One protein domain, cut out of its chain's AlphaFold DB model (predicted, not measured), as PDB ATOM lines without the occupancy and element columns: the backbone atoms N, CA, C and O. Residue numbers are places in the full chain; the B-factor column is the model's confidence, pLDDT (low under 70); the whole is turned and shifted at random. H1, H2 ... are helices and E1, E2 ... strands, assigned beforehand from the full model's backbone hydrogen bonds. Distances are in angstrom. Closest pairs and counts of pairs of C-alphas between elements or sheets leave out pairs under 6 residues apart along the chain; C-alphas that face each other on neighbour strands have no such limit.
ATOM      1  N   ALA A 163     120.354 124.854 118.865       90.88
ATOM      2  CA  ALA A 163     121.779 124.588 118.783       90.88
ATOM      3  C   ALA A 163     122.137 123.204 119.339       90.88
ATOM      4  O   ALA A 163     121.419 122.627 120.158       90.88
ATOM      5  N   LEU A 164     123.275 122.675 118.907       94.94
ATOM      6  CA  LEU A 164     123.710 121.355 119.332       94.94
ATOM      7  C   LEU A 164     124.388 121.445 120.702       94.94
ATOM      8  O   LEU A 164     125.354 122.195 120.881       94.94
ATOM      9  N   HIS A 165     123.876 120.701 121.682       95.94
ATOM     10  CA  HIS A 165     124.344 120.767 123.067       95.94
ATOM     11  C   HIS A 165     125.561 119.857 123.292       95.94
ATOM     12  O   HIS A 165     125.406 118.643 123.233       95.94
ATOM     13  N   PRO A 166     126.770 120.350 123.623       95.94
ATOM     14  CA  PRO A 166     127.973 119.503 123.644       95.94
ATOM     15  C   PRO A 166     127.970 118.330 124.633       95.94
ATOM     16  O   PRO A 166     128.716 117.373 124.431       95.94
ATOM     17  N   TYR A 167     127.145 118.390 125.683       96.75
ATOM     18  CA  TYR A 167     127.068 117.337 126.701       96.75
ATOM     19  C   TYR A 167     126.023 116.235 126.432       96.75
ATOM     20  O   TYR A 167     126.245 115.097 126.842       96.75
ATOM     21  N   VAL A 168     124.877 116.548 125.806       95.62
ATOM     22  CA  VAL A 168     123.675 115.678 125.877       95.62
ATOM     23  C   VAL A 168     122.918 115.484 124.562       95.62
ATOM     24  O   VAL A 168     121.917 114.777 124.556       95.62
ATOM     25  N   ASP A 169     123.367 116.085 123.460       95.75
ATOM     26  CA  ASP A 169     122.695 115.908 122.171       95.75
ATOM     27  C   ASP A 169     122.889 114.499 121.589       95.75
ATOM     28  O   ASP A 169     123.639 113.664 122.112       95.75
ATOM     29  N   LYS A 170     122.202 114.232 120.475       95.31
ATOM     30  CA  LYS A 170     122.252 112.939 119.786       95.31
ATOM     31  C   LYS A 170     123.681 112.598 119.350       95.31
ATOM     32  O   LYS A 170     124.416 113.441 118.839       95.31
ATOM     33  N   ALA A 171     124.046 111.320 119.477       95.06
ATOM     34  CA  ALA A 171     125.378 110.818 119.133       95.06
ATOM     35  C   ALA A 171     125.791 111.115 117.676       95.06
ATOM     36  O   ALA A 171     126.967 111.380 117.422       95.06
ATOM     37  N   ILE A 172     124.814 111.138 116.760       96.19
ATOM     38  CA  ILE A 172     124.998 111.397 115.325       96.19
ATOM     39  C   ILE A 172     125.769 112.699 115.065       96.19
ATOM     40  O   ILE A 172     126.666 112.723 114.231       96.19
ATOM     41  N   PHE A 173     125.533 113.752 115.857       96.12
ATOM     42  CA  PHE A 173     126.177 115.054 115.663       96.12
ATOM     43  C   PHE A 173     127.678 115.065 115.974       96.12
ATOM     44  O   PHE A 173     128.386 115.987 115.553       96.12
ATOM     45  N   TYR A 174     128.159 114.069 116.721       94.31
ATOM     46  CA  TYR A 174     129.556 113.967 117.146       94.31
ATOM     47  C   TYR A 174     130.311 112.806 116.499       94.31
ATOM     48  O   TYR A 174     131.538 112.820 116.509       94.31
ATOM     49  N   GLN A 175     129.599 111.776 116.043       94.50
ATOM     50  CA  GLN A 175     130.195 110.526 115.561       94.50
ATOM     51  C   GLN A 175     130.150 110.401 114.039       94.50
ATOM     52  O   GLN A 175     130.983 109.699 113.473       94.50
ATOM     53  N   GLU A 176     129.213 111.082 113.382       95.94
ATOM     54  CA  GLU A 176     129.080 111.054 111.930       95.94
ATOM     55  C   GLU A 176     129.637 112.345 111.321       95.94
ATOM     56  O   GLU A 176     129.538 113.429 111.901       95.94
ATOM     57  N   GLN A 177     130.248 112.231 110.142       95.12
ATOM     58  CA  GLN A 177     130.769 113.385 109.421       95.12
ATOM     59  C   GLN A 177     129.631 114.103 108.697       95.12
ATOM     60  O   GLN A 177     128.937 113.510 107.876       95.12
ATOM     61  N   TRP A 178     129.476 115.394 108.977       96.19
ATOM     62  CA  TRP A 178     128.477 116.245 108.324       96.19
ATOM     63  C   TRP A 178     129.029 117.608 107.885       96.19
ATOM     64  O   TRP A 178     128.303 118.395 107.283       96.19
ATOM     65  N   VAL A 179     130.310 117.884 108.156       95.38
ATOM     66  CA  VAL A 179     131.047 119.056 107.663       95.38
ATOM     67  C   VAL A 179     132.157 118.577 106.732       95.38
ATOM     68  O   VAL A 179     132.912 117.661 107.070       95.38
ATOM     69  N   PHE A 180     132.239 119.205 105.567       95.25
ATOM     70  CA  PHE A 180     133.176 118.901 104.492       95.25
ATOM     71  C   PHE A 180     133.864 120.181 104.028       95.25
ATOM     72  O   PHE A 180     133.437 121.283 104.378       95.25
ATOM     73  N   ALA A 181     134.931 120.023 103.253       93.88
ATOM     74  CA  ALA A 181     135.653 121.120 102.633       93.88
ATOM     75  C   ALA A 181     136.017 120.746 101.199       93.88
ATOM     76  O   ALA A 181     136.505 119.641 100.962       93.88
ATOM     77  N   ASP A 182     135.814 121.679 100.275       93.56
ATOM     78  CA  ASP A 182     136.376 121.598  98.930       93.56
ATOM     79  C   ASP A 182     137.610 122.499  98.866       93.56
ATOM     80  O   ASP A 182     137.589 123.616  99.391       93.56
ATOM     81  N   TYR A 183     138.668 122.032  98.208       92.44
ATOM     82  CA  TYR A 183     139.788 122.887  97.819       92.44
ATOM     83  C   TYR A 183     139.443 123.607  96.510       92.44
ATOM     84  O   TYR A 183     138.996 122.977  95.549       92.44
ATOM     85  N   ILE A 184     139.640 124.921  96.486       89.50
ATOM     86  CA  ILE A 184     139.415 125.803  95.344       89.50
ATOM     87  C   ILE A 184     140.783 126.302  94.888       89.50
ATOM     88  O   ILE A 184     141.463 126.999  95.635       89.50
ATOM     89  N   ASP A 185     141.175 125.932  93.670       87.25
ATOM     90  CA  ASP A 185     142.479 126.250  93.077       87.25
ATOM     91  C   ASP A 185     142.429 127.575  92.292       87.25
ATOM     92  O   ASP A 185     142.666 127.625  91.088       87.25
ATOM     93  N   GLU A 186     142.030 128.647  92.977       82.69
ATOM     94  CA  GLU A 186     141.974 130.022  92.462       82.69
ATOM     95  C   GLU A 186     142.563 130.967  93.528       82.69
ATOM     96  O   GLU A 186     142.447 130.674  94.717       82.69
ATOM     97  N   ASP A 187     143.211 132.066  93.114       63.53
ATOM     98  CA  ASP A 187     143.728 133.148  93.978       63.53
ATOM     99  C   ASP A 187     144.398 132.674  95.294       63.53
ATOM    100  O   ASP A 187     143.853 132.826  96.386       63.53
ATOM    101  N   ASP A 188     145.603 132.099  95.171       80.19
ATOM    102  CA  ASP A 188     146.444 131.512  96.240       80.19
ATOM    103  C   ASP A 188     145.922 130.214  96.893       80.19
ATOM    104  O   ASP A 188     146.594 129.644  97.758       80.19
ATOM    105  N   GLY A 189     144.788 129.687  96.420       84.06
ATOM    106  CA  GLY A 189     144.191 128.452  96.914       84.06
ATOM    107  C   GLY A 189     143.374 128.681  98.188       84.06
ATOM    108  O   GLY A 189     143.843 129.272  99.161       84.06
ATOM    109  N   ALA A 190     142.139 128.184  98.216       86.62
ATOM    110  CA  ALA A 190     141.228 128.366  99.346       86.62
ATOM    111  C   ALA A 190     140.483 127.077  99.704       86.62
ATOM    112  O   ALA A 190     140.231 126.228  98.852       86.62
ATOM    113  N   PHE A 191     140.073 126.944 100.966       89.38
ATOM    114  CA  PHE A 191     139.131 125.906 101.382       89.38
ATOM    115  C   PHE A 191     137.741 126.505 101.562       89.38
ATOM    116  O   PHE A 191     137.560 127.491 102.275       89.38
ATOM    117  N   ARG A 192     136.737 125.884 100.940       90.44
ATOM    118  CA  ARG A 192     135.327 126.206 101.162       90.44
ATOM    119  C   ARG A 192     134.678 125.100 101.966       90.44
ATOM    120  O   ARG A 192     134.485 123.996 101.461       90.44
ATOM    121  N   TYR A 193     134.275 125.426 103.186       93.00
ATOM    122  CA  TYR A 193     133.588 124.494 104.069       93.00
ATOM    123  C   TYR A 193     132.079 124.528 103.851       93.00
ATOM    124  O   TYR A 193     131.486 125.590 103.655       93.00
ATOM    125  N   TYR A 194     131.447 123.363 103.922       94.62
ATOM    126  CA  TYR A 194     130.008 123.207 103.746       94.62
ATOM    127  C   TYR A 194     129.474 122.033 104.563       94.62
ATOM    128  O   TYR A 194     130.220 121.174 105.036       94.62
ATOM    129  N   ILE A 195     128.154 122.011 104.731       96.31
ATOM    130  CA  ILE A 195     127.449 120.906 105.371       96.31
ATOM    131  C   ILE A 195     127.011 119.882 104.323       96.31
ATOM    132  O   ILE A 195     126.485 120.240 103.272       96.31
ATOM    133  N   ASN A 196     127.181 118.604 104.634       97.19
ATOM    134  CA  ASN A 196     126.592 117.502 103.885       97.19
ATOM    135  C   ASN A 196     126.171 116.430 104.890       97.19
ATOM    136  O   ASN A 196     126.984 115.628 105.341       97.19
ATOM    137  N   CYS A 197     124.917 116.497 105.332       97.62
ATOM    138  CA  CYS A 197     124.403 115.604 106.365       97.62
ATOM    139  C   CYS A 197     124.006 114.246 105.761       97.62
ATOM    140  O   CYS A 197     123.403 114.237 104.686       97.62
ATOM    141  N   PRO A 198     124.243 113.121 106.459       97.31
ATOM    142  CA  PRO A 198     123.806 111.800 106.012       97.31
ATOM    143  C   PRO A 198     122.311 111.733 105.670       97.31
ATOM    144  O   PRO A 198     121.467 112.313 106.358       97.31
ATOM    145  N   ASP A 199     121.961 110.976 104.627       96.69
ATOM    146  CA  ASP A 199     120.571 110.860 104.159       96.69
ATOM    147  C   ASP A 199     119.628 110.249 105.196       96.69
ATOM    148  O   ASP A 199     118.445 110.583 105.220       96.69
ATOM    149  N   THR A 200     120.169 109.407 106.078       97.06
ATOM    150  CA  THR A 200     119.462 108.755 107.186       97.06
ATOM    151  C   THR A 200     119.023 109.719 108.285       97.06
ATOM    152  O   THR A 200     118.183 109.350 109.107       97.06
ATOM    153  N   TRP A 201     119.572 110.935 108.334       97.62
ATOM    154  CA  TRP A 201     119.174 111.930 109.324       97.62
ATOM    155  C   TRP A 201     117.769 112.449 109.047       97.62
ATOM    156  O   TRP A 201     117.380 112.681 107.899       97.62
ATOM    157  N   SER A 202     117.023 112.700 110.121       96.94
ATOM    158  CA  SER A 202     115.750 113.408 110.023       96.94
ATOM    159  C   SER A 202     115.963 114.822 109.468       96.94
ATOM    160  O   SER A 202     117.038 115.406 109.624       96.94
ATOM    161  N   GLN A 203     114.937 115.403 108.841       96.81
ATOM    162  CA  GLN A 203     115.038 116.777 108.337       96.81
ATOM    163  C   GLN A 203     115.322 117.781 109.466       96.81
ATOM    164  O   GLN A 203     116.114 118.698 109.274       96.81
ATOM    165  N   GLU A 204     114.736 117.565 110.647       95.88
ATOM    166  CA  GLU A 204     115.011 118.348 111.856       95.88
ATOM    167  C   GLU A 204     116.507 118.308 112.210       95.88
ATOM    168  O   GLU A 204     117.130 119.351 112.383       95.88
ATOM    169  N   ASP A 205     117.127 117.123 112.245       96.75
ATOM    170  CA  ASP A 205     118.551 116.994 112.583       96.75
ATOM    171  C   ASP A 205     119.457 117.671 111.541       96.75
ATOM    172  O   ASP A 205     120.430 118.338 111.907       96.75
ATOM    173  N   LYS A 206     119.106 117.578 110.249       97.56
ATOM    174  CA  LYS A 206     119.799 118.311 109.171       97.56
ATOM    175  C   LYS A 206     119.690 119.826 109.375       97.56
ATOM    176  O   LYS A 206     120.695 120.531 109.275       97.56
ATOM    177  N   ASN A 207     118.501 120.323 109.718       96.94
ATOM    178  CA  ASN A 207     118.260 121.744 109.973       96.94
ATOM    179  C   ASN A 207     119.041 122.236 111.198       96.94
ATOM    180  O   ASN A 207     119.699 123.274 111.130       96.94
ATOM    181  N   ARG A 208     119.062 121.462 112.288       95.94
ATOM    182  CA  ARG A 208     119.820 121.793 113.505       95.94
ATOM    183  C   ARG A 208     121.326 121.857 113.254       95.94
ATOM    184  O   ARG A 208     121.989 122.775 113.740       95.94
ATOM    185  N   ALA A 209     121.871 120.927 112.471       96.25
ATOM    186  CA  ALA A 209     123.280 120.951 112.077       96.25
ATOM    187  C   ALA A 209     123.615 122.153 111.183       96.25
ATOM    188  O   ALA A 209     124.610 122.841 111.428       96.25
ATOM    189  N   ALA A 210     122.751 122.465 110.213       95.62
ATOM    190  CA  ALA A 210     122.880 123.663 109.388       95.62
ATOM    191  C   ALA A 210     122.859 124.939 110.237       95.62
ATOM    192  O   ALA A 210     123.736 125.794 110.109       95.62
ATOM    193  N   ASN A 211     121.903 125.042 111.158       93.44
ATOM    194  CA  ASN A 211     121.791 126.168 112.071       93.44
ATOM    195  C   ASN A 211     123.042 126.311 112.953       93.44
ATOM    196  O   ASN A 211     123.578 127.409 113.102       93.44
ATOM    197  N   HIS A 212     123.573 125.212 113.492       93.31
ATOM    198  CA  HIS A 212     124.819 125.227 114.264       93.31
ATOM    199  C   HIS A 212     126.019 125.706 113.437       93.31
ATOM    200  O   HIS A 212     126.819 126.499 113.926       93.31
ATOM    201  N   PHE A 213     126.140 125.254 112.187       93.81
ATOM    202  CA  PHE A 213     127.215 125.671 111.284       93.81
ATOM    203  C   PHE A 213     127.133 127.162 110.939       93.81
ATOM    204  O   PHE A 213     128.134 127.877 111.041       93.81
ATOM    205  N   ASN A 214     125.932 127.633 110.594       91.75
ATOM    206  CA  ASN A 214     125.684 129.005 110.158       91.75
ATOM    207  C   ASN A 214     125.758 130.008 111.317       91.75
ATOM    208  O   ASN A 214     126.489 130.987 111.217       91.75
ATOM    209  N   SER A 215     125.085 129.744 112.446       88.69
ATOM    210  CA  SER A 215     125.052 130.663 113.604       88.69
ATOM    211  C   SER A 215     126.421 130.878 114.257       88.69
ATOM    212  O   SER A 215     126.657 131.887 114.924       88.69
ATOM    213  N   LEU A 216     127.339 129.927 114.070       89.69
ATOM    214  CA  LEU A 216     128.722 130.022 114.526       89.69
ATOM    215  C   LEU A 216     129.686 130.443 113.411       89.69
ATOM    216  O   LEU A 216     130.892 130.455 113.654       89.69
ATOM    217  N   ALA A 217     129.181 130.770 112.217       90.44
ATOM    218  CA  ALA A 217     129.958 131.140 111.038       90.44
ATOM    219  C   ALA A 217     131.141 130.187 110.774       90.44
ATOM    220  O   ALA A 217     132.244 130.630 110.453       90.44
ATOM    221  N   LEU A 218     130.937 128.874 110.947       90.38
ATOM    222  CA  LEU A 218     132.030 127.899 110.843       90.38
ATOM    223  C   LEU A 218     132.637 127.872 109.440       90.38
ATOM    224  O   LEU A 218     133.834 127.663 109.317       90.38
ATOM    225  N   GLY A 219     131.862 128.185 108.399       87.94
ATOM    226  CA  GLY A 219     132.375 128.288 107.032       87.94
ATOM    227  C   GLY A 219     133.436 129.370 106.802       87.94
ATOM    228  O   GLY A 219     134.113 129.323 105.784       87.94
ATOM    229  N   LEU A 220     133.589 130.326 107.730       84.38
ATOM    230  CA  LEU A 220     134.537 131.447 107.634       84.38
ATOM    231  C   LEU A 220     135.749 131.309 108.576       84.38
ATOM    232  O   LEU A 220     136.551 132.234 108.672       84.38
ATOM    233  N   ARG A 221     135.834 130.225 109.359       75.25
ATOM    234  CA  ARG A 221     136.764 130.102 110.504       75.25
ATOM    235  C   ARG A 221     137.801 128.989 110.370       75.25
ATOM    236  O   ARG A 221     138.609 128.828 111.285       75.25
TER     237      ARG A 221
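Overview. This is residues 163 to 221 of the 222 residues of an uncharacterized protein of Methyloprofundus sp (UniProt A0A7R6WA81). A long two-stranded hairpin, E1 and E2, makes one end of an elongated model; near its base lie helix H2, at the end of E2, and the short H1. The 59 printed residues run H1, E1, E2, H2, antiparallel in the sheet; the class is mixed, with 29 residues, under half, in named elements. The whole is loose, radius of gyration of the C-alphas 13.0 A, spanning 41 by 22 by 18 A.

Arrangement. Look first at the hairpin of E1, residues 179 to 184, and E2, residues 190 to 195, antiparallel at 151 degrees; N 182 and O 192 are 2.9 A apart, within hydrogen-bond range. From E2 go to H2, residues 203 to 215: their closest C-alphas, Ile 195 and Ala 210, are 6.7 A apart. E1 and H2 are only just apart, closest 8.5 A. H1, residues 172 to 175, and H2 are close but not clearly touching, the closest C-alphas, Phe 173 and Ala 209, 7.5 A apart. In H2 every O i to N i+4 pair is within hydrogen-bond range; H1 is too short for one, and its one O i to N i+3 pair is not within range.

Along the chain. Find C-alpha 179 at (131.047, 119.056, 107.663); E1 runs 16.3 A, E2 16.8 A. H2 runs 17.9 A to C-alpha 215 at (125.052, 130.663, 113.604); H1 spans 5.3 A.

Size, cuts and confidence. The C-alphas farthest apart, Val 168 and Asp 187, are 41.5 A apart. The printed part has no cut and no long link; residue 187 is under pLDDT 70.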